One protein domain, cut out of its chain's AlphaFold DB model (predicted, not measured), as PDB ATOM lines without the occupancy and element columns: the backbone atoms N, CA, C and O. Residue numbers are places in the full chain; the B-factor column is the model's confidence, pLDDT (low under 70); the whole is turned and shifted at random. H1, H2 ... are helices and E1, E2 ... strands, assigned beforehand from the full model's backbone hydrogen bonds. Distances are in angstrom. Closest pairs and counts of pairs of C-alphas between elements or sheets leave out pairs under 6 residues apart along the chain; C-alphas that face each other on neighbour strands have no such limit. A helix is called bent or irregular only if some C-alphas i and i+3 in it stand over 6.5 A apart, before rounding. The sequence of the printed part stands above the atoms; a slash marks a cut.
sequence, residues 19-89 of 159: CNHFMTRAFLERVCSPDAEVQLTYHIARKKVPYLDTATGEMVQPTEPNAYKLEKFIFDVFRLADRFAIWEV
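This is residues 19 to 89 of the 159 residues of an uncharacterized protein of Dibothriocephalus latus (UniProt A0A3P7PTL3). With little regular structure, the domain is a long, flat shape: a hairpin of two strands, E1 and E2, runs on into a long loop whose tip, residues 53 to 58, sticks out at one end, while three short helices gather loosely at the other. The 71 printed residues hold H1, H2, E1, E2, H3 in that order, an antiparallel sheet E1 - E2, mixed class, with 28 residues in named elements. It is extended, radius of gyration of the C-alphas 18.9 A, spanning 56 by 33 by 15 A.

E1, residues 43 to 47, measures 12.7 A and E2, residues 67 to 71, 12.9 A. H3, residues 74 to 80, measures 11.9 A and ends at C-alpha 80 (251.179, 299.696, 197.962); it is only just irregular, C-alphas 76 and 79 being 6.7 A apart. H1, residues 25 to 31, begins at C-alpha 25 (242.324, 308.758, 203.605); H2 is residues 34 to 37.

E1 and E2, a hairpin, are antiparallel at 147 degrees, with N 45 and O 69 at 2.9 A. H1 is close to but not clearly touching H3, about perpendicular at 88 degrees; the closest C-alphas, of Val 31 and Val 77, are 6.8 A apart. H1 and H2 are close but not clearly touching, closest C-alphas Val 31 and Glu 37 at 6.5 A. H2 and H3 are apart. Every O i to N i+4 pair is within hydrogen-bond range in H1; H3 has 0 of 3, but 2 of 4 O i to N i+3 pairs; H2 is too short for an i+4 pair.

The C-alphas farthest apart, of Thr 56 and Arg 83, are 56.5 A apart. The printed part has no cut, the link E1 to E2 is long, and no printed residue is under 70 in pLDDT.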
ATOM      1  N   CYS A  19     247.961 312.327 185.622       97.50
ATOM      2  CA  CYS A  19     248.209 312.841 186.975       97.50
ATOM      3  C   CYS A  19     246.942 313.253 187.747       97.50
ATOM      4  O   CYS A  19     247.007 314.144 188.591       97.50
ATOM      5  N   ASN A  20     245.818 312.579 187.490       97.94
ATOM      6  CA  ASN A  20     244.604 312.671 188.295       97.94
ATOM      7  C   ASN A  20     244.390 311.333 189.018       97.94
ATOM      8  O   ASN A  20     244.261 310.295 188.366       97.94
ATOM      9  N   HIS A  21     244.443 311.337 190.352       98.00
ATOM     10  CA  HIS A  21     244.459 310.126 191.178       98.00
ATOM     11  C   HIS A  21     243.443 310.231 192.311       98.00
ATOM     12  O   HIS A  21     243.367 311.253 192.990       98.00
ATOM     13  N   PHE A  22     242.727 309.140 192.573       97.88
ATOM     14  CA  PHE A  22     241.891 308.991 193.761       97.88
ATOM     15  C   PHE A  22     242.617 308.141 194.805       97.88
ATOM     16  O   PHE A  22     243.102 307.049 194.506       97.88
ATOM     17  N   MET A  23     242.664 308.624 196.043       97.44
ATOM     18  CA  MET A  23     243.258 307.914 197.173       97.44
ATOM     19  C   MET A  23     242.341 308.042 198.385       97.44
ATOM     20  O   MET A  23     241.860 309.130 198.699       97.44
ATOM     21  N   THR A  24     242.103 306.937 199.091       98.06
ATOM     22  CA  THR A  24     241.352 306.996 200.349       98.06
ATOM     23  C   THR A  24     242.230 307.582 201.448       98.06
ATOM     24  O   THR A  24     243.449 307.400 201.458       98.06
ATOM     25  N   ARG A  25     241.609 308.238 202.433       97.62
ATOM     26  CA  ARG A  25     242.324 308.758 203.605       97.62
ATOM     27  C   ARG A  25     243.142 307.672 204.313       97.62
ATOM     28  O   ARG A  25     244.313 307.886 204.593       97.62
ATOM     29  N   ALA A  26     242.545 306.503 204.548       97.06
ATOM     30  CA  ALA A  26     243.223 305.390 205.213       97.06
ATOM     31  C   ALA A  26     244.442 304.885 204.418       97.06
ATOM     32  O   ALA A  26     245.443 304.489 205.006       97.06
ATOM     33  N   PHE A  27     244.380 304.912 203.082       96.88
ATOM     34  CA  PHE A  27     245.537 304.602 202.247       96.88
ATOM     35  C   PHE A  27     246.642 305.653 202.412       96.88
ATOM     36  O   PHE A  27     247.789 305.277 202.642       96.88
ATOM     37  N   LEU A  28     246.297 306.947 202.370       96.38
ATOM     38  CA  LEU A  28     247.245 308.051 202.570       96.38
ATOM     39  C   LEU A  28     247.950 307.976 203.929       96.38
ATOM     40  O   LEU A  28     249.173 308.045 203.980       96.38
ATOM     41  N   GLU A  29     247.206 307.759 205.015       95.50
ATOM     42  CA  GLU A  29     247.771 307.625 206.368       95.50
ATOM     43  C   GLU A  29     248.821 306.506 206.446       95.50
ATOM     44  O   GLU A  29     249.843 306.656 207.113       95.50
ATOM     45  N   ARG A  30     248.621 305.406 205.708       94.88
ATOM     46  CA  ARG A  30     249.599 304.314 205.627       94.88
ATOM     47  C   ARG A  30     250.812 304.672 204.779       94.88
ATOM     48  O   ARG A  30     251.937 304.446 205.219       94.88
ATOM     49  N   VAL A  31     250.613 305.187 203.562       94.94
ATOM     50  CA  VAL A  31     251.730 305.431 202.628       94.94
ATOM     51  C   VAL A  31     252.570 306.653 202.995       94.94
ATOM     52  O   VAL A  31     253.709 306.756 202.552       94.94
ATOM     53  N   CYS A  32     252.040 307.540 203.838       94.06
ATOM     54  CA  CYS A  32     252.779 308.645 204.442       94.06
ATOM     55  C   CYS A  32     253.477 308.266 205.760       94.06
ATOM     56  O   CYS A  32     254.107 309.126 206.371       94.06
ATOM     57  N   SER A  33     253.381 307.013 206.223       94.44
ATOM     58  CA  SER A  33     254.182 306.561 207.365       94.44
ATOM     59  C   SER A  33     255.679 306.537 207.007       94.44
ATOM     60  O   SER A  33     256.016 306.251 205.853       94.44
ATOM     61  N   PRO A  34     256.594 306.773 207.969       93.56
ATOM     62  CA  PRO A  34     258.038 306.725 207.708       93.56
ATOM     63  C   PRO A  34     258.502 305.405 207.070       93.56
ATOM     64  O   PRO A  34     259.321 305.405 206.149       93.56
ATOM     65  N   ASP A  35     257.916 304.284 207.503       92.19
ATOM     66  CA  ASP A  35     258.225 302.941 206.996       92.19
ATOM     67  C   ASP A  35     257.782 302.731 205.542       92.19
ATOM     68  O   ASP A  35     258.390 301.944 204.815       92.19
ATOM     69  N   ALA A  36     256.725 303.409 205.092       89.94
ATOM     70  CA  ALA A  36     256.312 303.384 203.693       89.94
ATOM     71  C   ALA A  36     257.128 304.375 202.853       89.94
ATOM     72  O   ALA A  36     257.545 304.050 201.740       89.94
ATOM     73  N   GLU A  37     257.413 305.560 203.397       89.31
ATOM     74  CA  GLU A  37     258.160 306.605 202.701       89.31
ATOM     75  C   GLU A  37     259.580 306.154 202.325       89.31
ATOM     76  O   GLU A  37     260.050 306.464 201.221       89.31
ATOM     77  N   VAL A  38     260.262 305.420 203.211       89.56
ATOM     78  CA  VAL A  38     261.620 304.902 202.961       89.56
ATOM     79  C   VAL A  38     261.662 303.889 201.811       89.56
ATOM     80  O   VAL A  38     262.702 303.701 201.184       89.56
ATOM     81  N   GLN A  39     260.527 303.269 201.475       90.06
ATOM     82  CA  GLN A  39     260.416 302.330 200.357       90.06
ATOM     83  C   GLN A  39     260.194 303.014 199.000       90.06
ATOM     84  O   GLN A  39     260.117 302.323 197.978       90.06
ATOM     85  N   LEU A  40     260.028 304.342 198.970       92.62
ATOM     86  CA  LEU A  40     259.904 305.107 197.732       92.62
ATOM     87  C   LEU A  40     261.288 305.459 197.188       92.62
ATOM     88  O   LEU A  40     262.081 306.138 197.841       92.62
ATOM     89  N   THR A  41     261.551 305.017 195.963       93.00
ATOM     90  CA  THR A  41     262.826 305.230 195.281       93.00
ATOM     91  C   THR A  41     262.964 306.672 194.801       93.00
ATOM     92  O   THR A  41     262.003 307.289 194.342       93.00
ATOM     93  N   TYR A  42     264.185 307.204 194.853       96.81
ATOM     94  CA  TYR A  42     264.514 308.449 194.166       96.81
ATOM     95  C   TYR A  42     264.768 308.200 192.680       96.81
ATOM     96  O   TYR A  42     265.639 307.416 192.302       96.81
ATOM     97  N   HIS A  43     264.059 308.939 191.836       97.44
ATOM     98  CA  HIS A  43     264.343 309.062 190.413       97.44
ATOM     99  C   HIS A  43     265.407 310.136 190.203       97.44
ATOM    100  O   HIS A  43     265.361 311.207 190.812       97.44
ATOM    101  N   ILE A  44     266.381 309.844 189.343       97.62
ATOM    102  CA  ILE A  44     267.542 310.708 189.117       97.62
ATOM    103  C   ILE A  44     267.374 311.455 187.796       97.62
ATOM    104  O   ILE A  44     267.321 310.843 186.730       97.62
ATOM    105  N   ALA A  45     267.405 312.784 187.852       97.06
ATOM    106  CA  ALA A  45     267.520 313.637 186.677       97.06
ATOM    107  C   ALA A  45     268.859 314.385 186.679       97.06
ATOM    108  O   ALA A  45     269.183 315.114 187.615       97.06
ATOM    109  N   ARG A  46     269.636 314.246 185.601       97.69
ATOM    110  CA  ARG A  46     270.868 315.023 185.391       97.69
ATOM    111  C   ARG A  46     270.509 316.435 184.935       97.69
ATOM    112  O   ARG A  46     269.762 316.593 183.967       97.69
ATOM    113  N   LYS A  47     271.007 317.457 185.630       97.44
ATOM    114  CA  LYS A  47     270.675 318.867 185.372       97.44
ATOM    115  C   LYS A  47     271.935 319.720 185.228       97.44
ATOM    116  O   LYS A  47     272.962 319.439 185.840       97.44
ATOM    117  N   LYS A  48     271.816 320.775 184.420       97.88
ATOM    118  CA  LYS A  48     272.757 321.897 184.352       97.88
ATOM    119  C   LYS A  48     272.310 322.912 185.398       97.88
ATOM    120  O   LYS A  48     271.309 323.595 185.186       97.88
ATOM    121  N   VAL A  49     272.971 322.930 186.547       97.62
ATOM    122  CA  VAL A  49     272.614 323.782 187.684       97.62
ATOM    123  C   VAL A  49     273.686 324.858 187.834       97.62
ATOM    124  O   VAL A  49     274.841 324.504 188.082       97.62
ATOM    125  N   PRO A  50     273.339 326.147 187.667       97.88
ATOM    126  CA  PRO A  50     274.269 327.242 187.918       97.88
ATOM    127  C   PRO A  50     274.814 327.165 189.343       97.88
ATOM    128  O   PRO A  50     274.060 326.872 190.272       97.88
ATOM    129  N   TYR A  51     276.108 327.409 189.517       97.50
ATOM    130  CA  TYR A  51     276.770 327.306 190.817       97.50
ATOM    131  C   TYR A  51     277.806 328.415 190.998       97.50
ATOM    132  O   TYR A  51     278.252 329.014 190.022       97.50
ATOM    133  N   LEU A  52     278.161 328.691 192.251       97.81
ATOM    134  CA  LEU A  52     279.237 329.613 192.603       97.81
ATOM    135  C   LEU A  52     280.569 328.855 192.577       97.81
ATOM    136  O   LEU A  52     280.723 327.875 193.309       97.81
ATOM    137  N   ASP A  53     281.520 329.300 191.761       96.94
ATOM    138  CA  ASP A  53     282.892 328.801 191.814       96.94
ATOM    139  C   ASP A  53     283.576 329.362 193.066       96.94
ATOM    140  O   ASP A  53     283.733 330.570 193.231       96.94
ATOM    141  N   THR A  54     283.974 328.481 193.982       96.31
ATOM    142  CA  THR A  54     284.571 328.877 195.263       96.31
ATOM    143  C   THR A  54     285.998 329.406 195.139       96.31
ATOM    144  O   THR A  54     286.482 330.032 196.078       96.31
ATOM    145  N   ALA A  55     286.691 329.138 194.029       96.75
ATOM    146  CA  ALA A  55     288.045 329.630 193.799       96.75
ATOM    147  C   ALA A  55     288.041 331.065 193.256       96.75
ATOM    148  O   ALA A  55     288.879 331.871 193.658       96.75
ATOM    149  N   THR A  56     287.105 331.387 192.360       96.56
ATOM    150  CA  THR A  56     287.009 332.716 191.730       96.56
ATOM    151  C   THR A  56     285.982 333.626 192.401       96.56
ATOM    152  O   THR A  56     286.094 334.845 192.317       96.56
ATOM    153  N   GLY A  57     284.992 333.051 193.089       96.88
ATOM    154  CA  GLY A  57     283.848 333.776 193.638       96.88
ATOM    155  C   GLY A  57     282.798 334.160 192.589       96.88
ATOM    156  O   GLY A  57     281.928 334.978 192.883       96.88
ATOM    157  N   GLU A  58     282.858 333.600 191.378       97.62
ATOM    158  CA  GLU A  58     281.970 333.956 190.266       97.62
ATOM    159  C   GLU A  58     280.871 332.910 190.023       97.62
ATOM    160  O   GLU A  58     281.030 331.718 190.291       97.62
ATOM    161  N   MET A  59     279.731 333.355 189.485       97.88
ATOM    162  CA  MET A  59     278.650 332.456 189.074       97.88
ATOM    163  C   MET A  59     278.974 331.796 187.734       97.88
ATOM    164  O   MET A  59     279.175 332.473 186.728       97.88
ATOM    165  N   VAL A  60     278.931 330.467 187.700       97.81
ATOM    166  CA  VAL A  60     279.189 329.662 186.505       97.81
ATOM    167  C   VAL A  60     277.886 329.091 185.959       97.81
ATOM    168  O   VAL A  60     277.122 328.433 186.669       97.81
ATOM    169  N   GLN A  61     277.662 329.287 184.658       97.88
ATOM    170  CA  GLN A  61     276.602 328.626 183.902       97.88
ATOM    171  C   GLN A  61     277.182 327.390 183.189       97.88
ATOM    172  O   GLN A  61     277.901 327.536 182.201       97.88
ATOM    173  N   PRO A  62     276.901 326.162 183.656       97.19
ATOM    174  CA  PRO A  62     277.558 324.971 183.130       97.19
ATOM    175  C   PRO A  62     277.063 324.605 181.725       97.19
ATOM    176  O   PRO A  62     275.865 324.668 181.423       97.19
ATOM    177  N   THR A  63     277.987 324.161 180.870       96.75
ATOM    178  CA  THR A  63     277.698 323.677 179.511       96.75
ATOM    179  C   THR A  63     277.276 322.209 179.485       96.75
ATOM    180  O   THR A  63     276.512 321.831 178.602       96.75
ATOM    181  N   GLU A  64     277.657 321.418 180.489       97.25
ATOM    182  CA  GLU A  64     277.285 320.008 180.675       97.25
ATOM    183  C   GLU A  64     276.584 319.778 182.027       97.25
ATOM    184  O   GLU A  64     276.732 320.595 182.937       97.25
ATOM    185  N   PRO A  65     275.779 318.708 182.195       97.88
ATOM    186  CA  PRO A  65     275.146 318.413 183.478       97.88
ATOM    187  C   PRO A  65     276.169 318.221 184.606       97.88
ATOM    188  O   PRO A  65     277.029 317.347 184.530       97.88
ATOM    189  N   ASN A  66     276.028 319.003 185.672       97.62
ATOM    190  CA  ASN A  66     276.930 319.035 186.828       97.62
ATOM    191  C   ASN A  66     276.244 318.621 188.141       97.62
ATOM    192  O   ASN A  66     276.897 318.571 189.178       97.62
ATOM    193  N   ALA A  67     274.938 318.336 188.117       97.75
ATOM    194  CA  ALA A  67     274.181 317.986 189.311       97.75
ATOM    195  C   ALA A  67     273.157 316.873 189.064       97.75
ATOM    196  O   ALA A  67     272.607 316.718 187.966       97.75
ATOM    197  N   TYR A  68     272.858 316.142 190.138       97.88
ATOM    198  CA  TYR A  68     271.740 315.212 190.215       97.88
ATOM    199  C   TYR A  68     270.580 315.858 190.967       97.88
ATOM    200  O   TYR A  68     270.732 316.293 192.105       97.88
ATOM    201  N   LYS A  69     269.409 315.893 190.332       97.62
ATOM    202  CA  LYS A  69     268.139 316.183 190.993       97.62
ATOM    203  C   LYS A  69     267.480 314.856 191.350       97.62
ATOM    204  O   LYS A  69     267.293 314.018 190.469       97.62
ATOM    205  N   LEU A  70     267.159 314.684 192.628       97.69
ATOM    206  CA  LEU A  70     266.450 313.519 193.147       97.69
ATOM    207  C   LEU A  70     264.971 313.873 193.313       97.69
ATOM    208  O   LEU A  70     264.645 314.865 193.964       97.69
ATOM    209  N   GLU A  71     264.081 313.084 192.717       97.00
ATOM    210  CA  GLU A  71     262.629 313.297 192.760       97.00
ATOM    211  C   GLU A  71     261.929 311.986 193.136       97.00
ATOM    212  O   GLU A  71     262.279 310.930 192.618       97.00
ATOM    213  N   LYS A  72     260.939 312.031 194.033       95.25
ATOM    214  CA  LYS A  72     259.986 310.925 194.228       95.25
ATOM    215  C   LYS A  72     258.747 311.208 193.386       95.25
ATOM    216  O   LYS A  72     258.346 312.369 193.278       95.25
ATOM    217  N   PHE A  73     258.126 310.182 192.806       96.06
ATOM    218  CA  PHE A  73     256.897 310.365 192.038       96.06
ATOM    219  C   PHE A  73     255.669 309.931 192.829       96.06
ATOM    220  O   PHE A  73     255.647 308.877 193.456       96.06
ATOM    221  N   ILE A  74     254.611 310.746 192.768       95.06
ATOM    222  CA  ILE A  74     253.373 310.519 193.528       95.06
ATOM    223  C   ILE A  74     252.731 309.159 193.224       95.06
ATOM    224  O   ILE A  74     252.130 308.553 194.098       95.06
ATOM    225  N   PHE A  75     252.895 308.653 192.001       96.00
ATOM    226  CA  PHE A  75     252.333 307.378 191.555       96.00
ATOM    227  C   PHE A  75     253.183 306.154 191.933       96.00
ATOM    228  O   PHE A  75     252.726 305.026 191.752       96.00
ATOM    229  N   ASP A  76     254.373 306.332 192.521       96.31
ATOM    230  CA  ASP A  76     255.182 305.202 193.009       96.31
ATOM    231  C   ASP A  76     254.502 304.468 194.179       96.31
ATOM    232  O   ASP A  76     254.795 303.301 194.443       96.31
ATOM    233  N   VAL A  77     253.543 305.118 194.852       95.81
ATOM    234  CA  VAL A  77     252.745 304.516 195.931       95.81
ATOM    235  C   VAL A  77     251.699 303.520 195.424       95.81
ATOM    236  O   VAL A  77     251.182 302.747 196.224       95.81
ATOM    237  N   PHE A  78     251.378 303.483 194.123       95.94
ATOM    238  CA  PHE A  78     250.306 302.617 193.598       95.94
ATOM    239  C   PHE A  78     250.536 301.137 193.892       95.94
ATOM    240  O   PHE A  78     249.590 300.409 194.171       95.94
ATOM    241  N   ARG A  79     251.801 300.705 193.910       94.00
ATOM    242  CA  ARG A  79     252.184 299.326 194.250       94.00
ATOM    243  C   ARG A  79     251.843 298.924 195.692       94.00
ATOM    244  O   ARG A  79     251.920 297.747 196.018       94.00
ATOM    245  N   LEU A  80     251.537 299.895 196.555       93.94
ATOM    246  CA  LEU A  80     251.179 299.696 197.962       93.94
ATOM    247  C   LEU A  80     249.656 299.647 198.176       93.94
ATOM    248  O   LEU A  80     249.201 299.511 199.314       93.94
ATOM    249  N   ALA A  81     248.861 299.828 197.115       95.44
ATOM    250  CA  ALA A  81     247.407 299.801 197.195       95.44
ATOM    251  C   ALA A  81     246.889 298.357 197.225       95.44
ATOM    252  O   ALA A  81     247.218 297.552 196.359       95.44
ATOM    253  N   ASP A  82     246.009 298.055 198.182       95.62
ATOM    254  CA  ASP A  82     245.357 296.739 198.281       95.62
ATOM    255  C   ASP A  82     244.345 296.520 197.144       95.62
ATOM    256  O   ASP A  82     244.056 295.397 196.737       95.62
ATOM    257  N   ARG A  83     243.773 297.621 196.644       96.75
ATOM    258  CA  ARG A  83     242.811 297.658 195.542       96.75
ATOM    259  C   ARG A  83     243.192 298.796 194.607       96.75
ATOM    260  O   ARG A  83     243.230 299.949 195.029       96.75
ATOM    261  N   PHE A  84     243.437 298.465 193.346       97.56
ATOM    262  CA  PHE A  84     243.821 299.415 192.310       97.56
ATOM    263  C   PHE A  84     242.825 299.347 191.151       97.56
ATOM    264  O   PHE A  84     242.426 298.261 190.733       97.56
ATOM    265  N   ALA A  85     242.416 300.509 190.651       97.31
ATOM    266  CA  ALA A  85     241.512 300.639 189.517       97.31
ATOM    267  C   ALA A  85     242.017 301.739 188.584       97.31
ATOM    268  O   ALA A  85     242.689 302.674 189.020       97.31
ATOM    269  N   ILE A  86     241.674 301.621 187.304       97.44
ATOM    270  CA  ILE A  86     241.974 302.618 186.279       97.44
ATOM    271  C   ILE A  86     240.644 303.122 185.730       97.44
ATOM    272  O   ILE A  86     239.779 302.318 185.385       97.44
ATOM    273  N   TRP A  87     240.503 304.442 185.650       97.56
ATOM    274  CA  TRP A  87     239.354 305.112 185.053       97.56
ATOM    275  C   TRP A  87     239.822 305.851 183.797       97.56
ATOM    276  O   TRP A  87     240.608 306.793 183.885       97.56
ATOM    277  N   GLU A  88     239.417 305.359 182.626       97.12
ATOM    278  CA  GLU A  88     239.738 305.972 181.333       97.12
ATOM    279  C   GLU A  88     238.684 307.028 180.987       97.12
ATOM    280  O   GLU A  88     237.489 306.788 181.143       97.12
ATOM    281  N   VAL A  89     239.137 308.191 180.516       97.06
ATOM    282  CA  VAL A  89     238.296 309.352 180.195       97.06
ATOM    283  C   VAL A  89     238.575 309.871 178.788       97.06
ATOM    284  O   VAL A  89     239.614 309.569 178.194       97.06
TER     285      VAL A  89